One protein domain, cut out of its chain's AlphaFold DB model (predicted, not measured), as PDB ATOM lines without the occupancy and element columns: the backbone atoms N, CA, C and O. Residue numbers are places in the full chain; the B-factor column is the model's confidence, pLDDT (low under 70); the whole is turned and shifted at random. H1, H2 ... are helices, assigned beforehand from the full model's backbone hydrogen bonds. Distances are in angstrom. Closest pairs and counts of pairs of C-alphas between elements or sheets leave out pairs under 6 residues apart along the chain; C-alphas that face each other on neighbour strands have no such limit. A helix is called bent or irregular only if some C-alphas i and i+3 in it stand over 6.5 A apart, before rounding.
ATOM      1  N   GLU A  20     -10.063  50.228  -3.298       84.38
ATOM      2  CA  GLU A  20     -10.350  49.107  -4.204       84.38
ATOM      3  C   GLU A  20      -9.736  47.798  -3.704       84.38
ATOM      4  O   GLU A  20     -10.398  46.760  -3.666       84.38
ATOM      5  N   THR A  21      -8.479  47.848  -3.262       83.75
ATOM      6  CA  THR A  21      -7.784  46.688  -2.695       83.75
ATOM      7  C   THR A  21      -8.437  46.232  -1.391       83.75
ATOM      8  O   THR A  21      -8.581  45.034  -1.163       83.75
ATOM      9  N   ASN A  22      -8.883  47.169  -0.549       84.38
ATOM     10  CA  ASN A  22      -9.600  46.846   0.685       84.38
ATOM     11  C   ASN A  22     -10.936  46.140   0.396       84.38
ATOM     12  O   ASN A  22     -11.220  45.101   0.987       84.38
ATOM     13  N   ASN A  23     -11.709  46.636  -0.576       88.94
ATOM     14  CA  ASN A  23     -12.961  45.998  -0.990       88.94
ATOM     15  C   ASN A  23     -12.737  44.575  -1.524       88.94
ATOM     16  O   ASN A  23     -13.478  43.666  -1.156       88.94
ATOM     17  N   LYS A  24     -11.686  44.356  -2.328       89.06
ATOM     18  CA  LYS A  24     -11.311  43.009  -2.796       89.06
ATOM     19  C   LYS A  24     -11.011  42.067  -1.627       89.06
ATOM     20  O   LYS A  24     -11.589  40.987  -1.548       89.06
ATOM     21  N   ILE A  25     -10.187  42.505  -0.674       90.38
ATOM     22  CA  ILE A  25      -9.846  41.717   0.522       90.38
ATOM     23  C   ILE A  25     -11.083  41.438   1.382       90.38
ATOM     24  O   ILE A  25     -11.214  40.350   1.948       90.38
ATOM     25  N   PHE A  26     -11.996  42.403   1.507       91.50
ATOM     26  CA  PHE A  26     -13.252  42.199   2.219       91.50
ATOM     27  C   PHE A  26     -14.087  41.089   1.574       91.50
ATOM     28  O   PHE A  26     -14.522  40.189   2.289       91.50
ATOM     29  N   GLU A  27     -14.269  41.108   0.251       94.12
ATOM     30  CA  GLU A  27     -15.034  40.067  -0.447       94.12
ATOM     31  C   GLU A  27     -14.369  38.688  -0.341       94.12
ATOM     32  O   GLU A  27     -15.053  37.693  -0.090       94.12
ATOM     33  N   GLU A  28     -13.038  38.613  -0.417       94.19
ATOM     34  CA  GLU A  28     -12.300  37.364  -0.186       94.19
ATOM     35  C   GLU A  28     -12.529  36.820   1.232       94.19
ATOM     36  O   GLU A  28     -12.895  35.653   1.414       94.19
ATOM     37  N   ARG A  29     -12.377  37.672   2.256       93.88
ATOM     38  CA  ARG A  29     -12.601  37.299   3.664       93.88
ATOM     39  C   ARG A  29     -14.050  36.912   3.928       93.88
ATOM     40  O   ARG A  29     -14.304  35.935   4.632       93.88
ATOM     41  N   ARG A  30     -15.002  37.637   3.344       94.25
ATOM     42  CA  ARG A  30     -16.435  37.335   3.413       94.25
ATOM     43  C   ARG A  30     -16.739  35.976   2.783       94.25
ATOM     44  O   ARG A  30     -17.480  35.185   3.366       94.25
ATOM     45  N   GLY A  31     -16.139  35.678   1.631       95.31
ATOM     46  CA  GLY A  31     -16.255  34.382   0.967       95.31
ATOM     47  C   GLY A  31     -15.701  33.233   1.813       95.31
ATOM     48  O   GLY A  31     -16.339  32.184   1.918       95.31
ATOM     49  N   LEU A  32     -14.550  33.429   2.462       96.38
ATOM     50  CA  LEU A  32     -13.971  32.444   3.384       96.38
ATOM     51  C   LEU A  32     -14.849  32.218   4.618       96.38
ATOM     52  O   LEU A  32     -15.129  31.068   4.957       96.38
ATOM     53  N   LEU A  33     -15.340  33.293   5.242       95.81
ATOM     54  CA  LEU A  33     -16.245  33.206   6.388       95.81
ATOM     55  C   LEU A  33     -17.498  32.394   6.047       95.81
ATOM     56  O   LEU A  33     -17.892  31.533   6.829       95.81
ATOM     57  N   LYS A  34     -18.088  32.610   4.863       95.88
ATOM     58  CA  LYS A  34     -19.244  31.830   4.396       95.88
ATOM     59  C   LYS A  34     -18.928  30.330   4.330       95.88
ATOM     60  O   LYS A  34     -19.685  29.525   4.864       95.88
ATOM     61  N   LYS A  35     -17.785  29.957   3.741       96.81
ATOM     62  CA  LYS A  35     -17.344  28.552   3.648       96.81
ATOM     63  C   LYS A  35     -17.111  27.922   5.023       96.81
ATOM     64  O   LYS A  35     -17.402  26.744   5.209       96.81
ATOM     65  N   TRP A  36     -16.568  28.672   5.984       97.25
ATOM     66  CA  TRP A  36     -16.399  28.183   7.355       97.25
ATOM     67  C   TRP A  36     -17.732  28.027   8.074       97.25
ATOM     68  O   TRP A  36     -17.978  26.981   8.669       97.25
ATOM     69  N   TYR A  37     -18.619  29.012   7.945       96.81
ATOM     70  CA  TYR A  37     -19.949  28.982   8.538       96.81
ATOM     71  C   TYR A  37     -20.742  27.744   8.097       96.81
ATOM     72  O   TYR A  37     -21.341  27.065   8.927       96.81
ATOM     73  N   GLU A  38     -20.676  27.375   6.815       96.50
ATOM     74  CA  GLU A  38     -21.307  26.159   6.279       96.50
ATOM     75  C   GLU A  38     -20.740  24.857   6.877       96.50
ATOM     76  O   GLU A  38     -21.468  23.874   6.983       96.50
ATOM     77  N   LYS A  39     -19.485  24.850   7.344       96.88
ATOM     78  CA  LYS A  39     -18.845  23.676   7.968       96.88
ATOM     79  C   LYS A  39     -19.011  23.604   9.489       96.88
ATOM     80  O   LYS A  39     -18.774  22.548  10.068       96.88
ATOM     81  N   TRP A  40     -19.373  24.706  10.139       97.94
ATOM     82  CA  TRP A  40     -19.546  24.769  11.590       97.94
ATOM     83  C   TRP A  40     -20.814  24.065  12.078       97.94
ATOM     84  O   TRP A  40     -21.808  23.964  11.354       97.94
ATOM     85  N   THR A  41     -20.780  23.611  13.334       98.12
ATOM     86  CA  THR A  41     -21.956  23.059  14.021       98.12
ATOM     87  C   THR A  41     -22.978  24.155  14.326       98.12
ATOM     88  O   THR A  41     -22.646  25.341  14.357       98.12
ATOM     89  N   ASP A  42     -24.229  23.771  14.590       97.69
ATOM     90  CA  ASP A  42     -25.297  24.720  14.944       97.69
ATOM     91  C   ASP A  42     -24.929  25.587  16.164       97.69
ATOM     92  O   ASP A  42     -25.116  26.800  16.158       97.69
ATOM     93  N   GLU A  43     -24.296  24.984  17.169       97.88
ATOM     94  CA  GLU A  43     -23.816  25.678  18.365       97.88
ATOM     95  C   GLU A  43     -22.738  26.727  18.038       97.88
ATOM     96  O   GLU A  43     -22.801  27.865  18.498       97.88
ATOM     97  N   GLN A  44     -21.766  26.380  17.191       97.56
ATOM     98  CA  GLN A  44     -20.727  27.317  16.746       97.56
ATOM     99  C   GLN A  44     -21.315  28.470  15.924       97.56
ATOM    100  O   GLN A  44     -20.914  29.622  16.087       97.56
ATOM    101  N   ARG A  45     -22.295  28.170  15.060       97.81
ATOM    102  CA  ARG A  45     -23.012  29.173  14.262       97.81
ATOM    103  C   ARG A  45     -23.803  30.146  15.131       97.81
ATOM    104  O   ARG A  45     -23.841  31.328  14.805       97.81
ATOM    105  N   LYS A  46     -24.421  29.681  16.218       97.50
ATOM    106  CA  LYS A  46     -25.126  30.554  17.168       97.50
ATOM    107  C   LYS A  46     -24.161  31.475  17.901       97.50
ATOM    108  O   LYS A  46     -24.365  32.684  17.870       97.50
ATOM    109  N   ARG A  47     -23.067  30.934  18.443       97.69
ATOM    110  CA  ARG A  47     -22.056  31.723  19.170       97.69
ATOM    111  C   ARG A  47     -21.480  32.858  18.333       97.69
ATOM    112  O   ARG A  47     -21.449  33.994  18.782       97.69
ATOM    113  N   ILE A  48     -21.096  32.586  17.083       96.56
ATOM    114  CA  ILE A  48     -20.555  33.650  16.227       96.56
ATOM    115  C   ILE A  48     -21.612  34.714  15.886       96.56
ATOM    116  O   ILE A  48     -21.274  35.885  15.741       96.56
ATOM    117  N   ILE A  49     -22.894  34.342  15.765       96.50
ATOM    118  CA  ILE A  49     -23.980  35.312  15.572       96.50
ATOM    119  C   ILE A  49     -24.132  36.185  16.821       96.50
ATOM    120  O   ILE A  49     -24.236  37.402  16.683       96.50
ATOM    121  N   GLU A  50     -24.115  35.592  18.015       97.00
ATOM    122  CA  GLU A  50     -24.166  36.320  19.290       97.00
ATOM    123  C   GLU A  50     -23.005  37.314  19.405       97.00
ATOM    124  O   GLU A  50     -23.234  38.505  19.632       97.00
ATOM    125  N   ASP A  51     -21.779  36.865  19.133       96.81
ATOM    126  CA  ASP A  51     -20.587  37.716  19.140       96.81
ATOM    127  C   ASP A  51     -20.732  38.900  18.169       96.81
ATOM    128  O   ASP A  51     -20.470  40.051  18.530       96.81
ATOM    129  N   LEU A  52     -21.205  38.645  16.940       96.06
ATOM    130  CA  LEU A  52     -21.429  39.682  15.928       96.06
ATOM    131  C   LEU A  52     -22.528  40.672  16.332       96.06
ATOM    132  O   LEU A  52     -22.398  41.871  16.069       96.06
ATOM    133  N   VAL A  53     -23.598  40.202  16.974       96.88
ATOM    134  CA  VAL A  53     -24.670  41.054  17.505       96.88
ATOM    135  C   VAL A  53     -24.128  41.963  18.609       96.88
ATOM    136  O   VAL A  53     -24.395  43.164  18.584       96.88
ATOM    137  N   HIS A  54     -23.307  41.440  19.523       96.88
ATOM    138  CA  HIS A  54     -22.741  42.217  20.627       96.88
ATOM    139  C   HIS A  54     -21.801  43.342  20.177       96.88
ATOM    140  O   HIS A  54     -21.782  44.405  20.799       96.88
ATOM    141  N   VAL A  55     -21.047  43.150  19.090       96.94
ATOM    142  CA  VAL A  55     -20.134  44.184  18.562       96.94
ATOM    143  C   VAL A  55     -20.799  45.159  17.580       96.94
ATOM    144  O   VAL A  55     -20.189  46.156  17.186       96.94
ATOM    145  N   SER A  56     -22.040  44.889  17.165       96.62
ATOM    146  CA  SER A  56     -22.755  45.680  16.159       96.62
ATOM    147  C   SER A  56     -23.393  46.948  16.733       96.62
ATOM    148  O   SER A  56     -23.883  46.998  17.858       96.62
ATOM    149  N   LYS A  57     -23.450  48.005  15.919       97.31
ATOM    150  CA  LYS A  57     -24.154  49.257  16.246       97.31
ATOM    151  C   LYS A  57     -25.663  49.104  16.058       97.31
ATOM    152  O   LYS A  57     -26.107  48.350  15.200       97.31
ATOM    153  N   ILE A  58     -26.450  49.945  16.731       96.31
ATOM    154  CA  ILE A  58     -27.927  49.946  16.652       96.31
ATOM    155  C   ILE A  58     -28.445  49.937  15.202       96.31
ATOM    156  O   ILE A  58     -29.302  49.127  14.871       96.31
ATOM    157  N   LYS A  59     -27.890  50.768  14.305       96.75
ATOM    158  CA  LYS A  59     -28.295  50.786  12.883       96.75
ATOM    159  C   LYS A  59     -28.015  49.463  12.155       96.75
ATOM    160  O   LYS A  59     -28.785  49.062  11.291       96.75
ATOM    161  N   GLN A  60     -26.916  48.788  12.495       96.56
ATOM    162  CA  GLN A  60     -26.571  47.478  11.930       96.56
ATOM    163  C   GLN A  60     -27.501  46.394  12.482       96.56
ATOM    164  O   GLN A  60     -27.961  45.548  11.724       96.56
ATOM    165  N   LEU A  61     -27.842  46.465  13.772       96.75
ATOM    166  CA  LEU A  61     -28.814  45.569  14.400       96.75
ATOM    167  C   LEU A  61     -30.224  45.741  13.819       96.75
ATOM    168  O   LEU A  61     -30.891  44.748  13.564       96.75
ATOM    169  N   GLN A  62     -30.655  46.972  13.530       95.62
ATOM    170  CA  GLN A  62     -31.920  47.242  12.830       95.62
ATOM    171  C   GLN A  62     -31.933  46.631  11.419       95.62
ATOM    172  O   GLN A  62     -32.929  46.039  10.998       95.62
ATOM    173  N   HIS A  63     -30.815  46.726  10.695       95.19
ATOM    174  CA  HIS A  63     -30.676  46.072   9.397       95.19
ATOM    175  C   HIS A  63     -30.736  44.540   9.523       95.19
ATOM    176  O   HIS A  63     -31.478  43.895   8.787       95.19
ATOM    177  N   ALA A  64     -30.030  43.960  10.500       94.56
ATOM    178  CA  ALA A  64     -30.082  42.526  10.784       94.56
ATOM    179  C   ALA A  64     -31.499  42.059  11.160       94.56
ATOM    180  O   ALA A  64     -31.958  41.043  10.650       94.56
ATOM    181  N   GLN A  65     -32.221  42.824  11.985       92.19
ATOM    182  CA  GLN A  65     -33.614  42.551  12.338       92.19
ATOM    183  C   GLN A  65     -34.513  42.496  11.097       92.19
ATOM    184  O   GLN A  65     -35.335  41.595  10.984       92.19
ATOM    185  N   THR A  66     -34.323  43.415  10.149       91.25
ATOM    186  CA  THR A  66     -35.082  43.427   8.887       91.25
ATOM    187  C   THR A  66     -34.825  42.148   8.083       91.25
ATOM    188  O   THR A  66     -35.767  41.455   7.716       91.25
ATOM    189  N   LEU A  67     -33.552  41.769   7.908       92.38
ATOM    190  CA  LEU A  67     -33.175  40.539   7.199       92.38
ATOM    191  C   LEU A  67     -33.740  39.275   7.862       92.38
ATOM    192  O   LEU A  67     -34.134  38.334   7.173       92.38
ATOM    193  N   VAL A  68     -33.752  39.235   9.197       91.75
ATOM    194  CA  VAL A  68     -34.312  38.110   9.954       91.75
ATOM    195  C   VAL A  68     -35.829  38.056   9.788       91.75
ATOM    196  O   VAL A  68     -36.351  36.980   9.510       91.75
ATOM    197  N   ASN A  69     -36.524  39.190   9.893       88.06
ATOM    198  CA  ASN A  69     -37.979  39.264   9.733       88.06
ATOM    199  C   ASN A  69     -38.441  38.846   8.326       88.06
ATOM    200  O   ASN A  69     -39.490  38.221   8.196       88.06
ATOM    201  N   ASP A  70     -37.641  39.110   7.288       87.94
ATOM    202  CA  ASP A  70     -37.925  38.657   5.917       87.94
ATOM    203  C   ASP A  70     -37.813  37.130   5.755       87.94
ATOM    204  O   ASP A  70     -38.437  36.535   4.874       87.94
ATOM    205  N   LYS A  71     -36.981  36.473   6.575       86.81
ATOM    206  CA  LYS A  71     -36.703  35.027   6.486       86.81
ATOM    207  C   LYS A  71     -37.497  34.194   7.480       86.81
ATOM    208  O   LYS A  71     -37.765  33.023   7.213       86.81
ATOM    209  N   VAL A  72     -37.839  34.770   8.626       84.69
ATOM    210  CA  VAL A  72     -38.537  34.098   9.717       84.69
ATOM    211  C   VAL A  72     -39.933  34.704   9.818       84.69
ATOM    212  O   VAL A  72     -40.063  35.830  10.298       84.69
TER     213      VAL A  72
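What this domain is: This is residues 20 to 72 of the 339 residues of the protein "F-box protein 16" of Mytilus galloprovincialis (UniProt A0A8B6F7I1). Three helices follow one another in an open zigzag: H1 and H2 meet near their ends as a V, with its point at residues 40 and 41, and H3 folds back from the far end of H2 to make a second V, with its point at residues 56 and 57. There is no packed core; residues 20 to 35 of H1 stick out on one side as a long arm, residues 65 to 72 stick out at the other end of the zigzag, and H2 is the limb that the two V's share. The printed part has 53 residues with three named helices, H1, H2 and H3 in that order, and no named strand; the class is all helix. The whole is loose, with a radius of gyration of the C-alphas of 13.0 A, and the C-alphas span 33 by 28 by 21 A along their three main axes.

Where its parts are: H1, the longest helix, takes residues 20 to 39 and measures 29.4 A from first to last C-alpha, beginning with C-alpha 20 at (-10.350, 49.107, -4.204). H2 takes residues 42 to 55, with C-alpha 42 at (-25.297, 24.720, 14.944), and measures 20.5 A. H3 takes residues 58 to 71, measures 20.1 A and ends with C-alpha 71 at (-36.703, 35.027, 6.486). No helix is bent or irregular.

How they stand to each other: H1 and H2 are close but not clearly touching: their closest C-alphas, those of Tyr 37 and Arg 45, are 6.5 A apart. These two helices run opposite ways at a tilt of 36 degrees, only just steep, and their centres are 17.3 A apart. H2 and H3 are also close but not clearly touching, with the C-alphas of Val 53 and Leu 61 the closest at 6.9 A. They run opposite ways at a shallow tilt of 34 degrees, only just short of steep, and their centres are 14.9 A apart. H1 and H3 are apart. Every pair of O i and N i+4 is within hydrogen-bond range in H2 and H3, and 15 of 16 are in H1.

The domain as a whole: The two C-alphas farthest apart are those of Thr 21 and Val 72, at 35.5 A. The printed part runs from residue 20 to residue 72 and has no cut. The links from H1 to H2 and from H2 to H3 are both tight, with 2 residues each. Residues 20 to 35 of H1 stand free, as do residues 38 to 44, of which 42 to 44 belong to H2, and residues 65 to 72, of which 65 to 71 belong to H3. The mean pLDDT of the printed part is 94.2, and no printed residue is under 70.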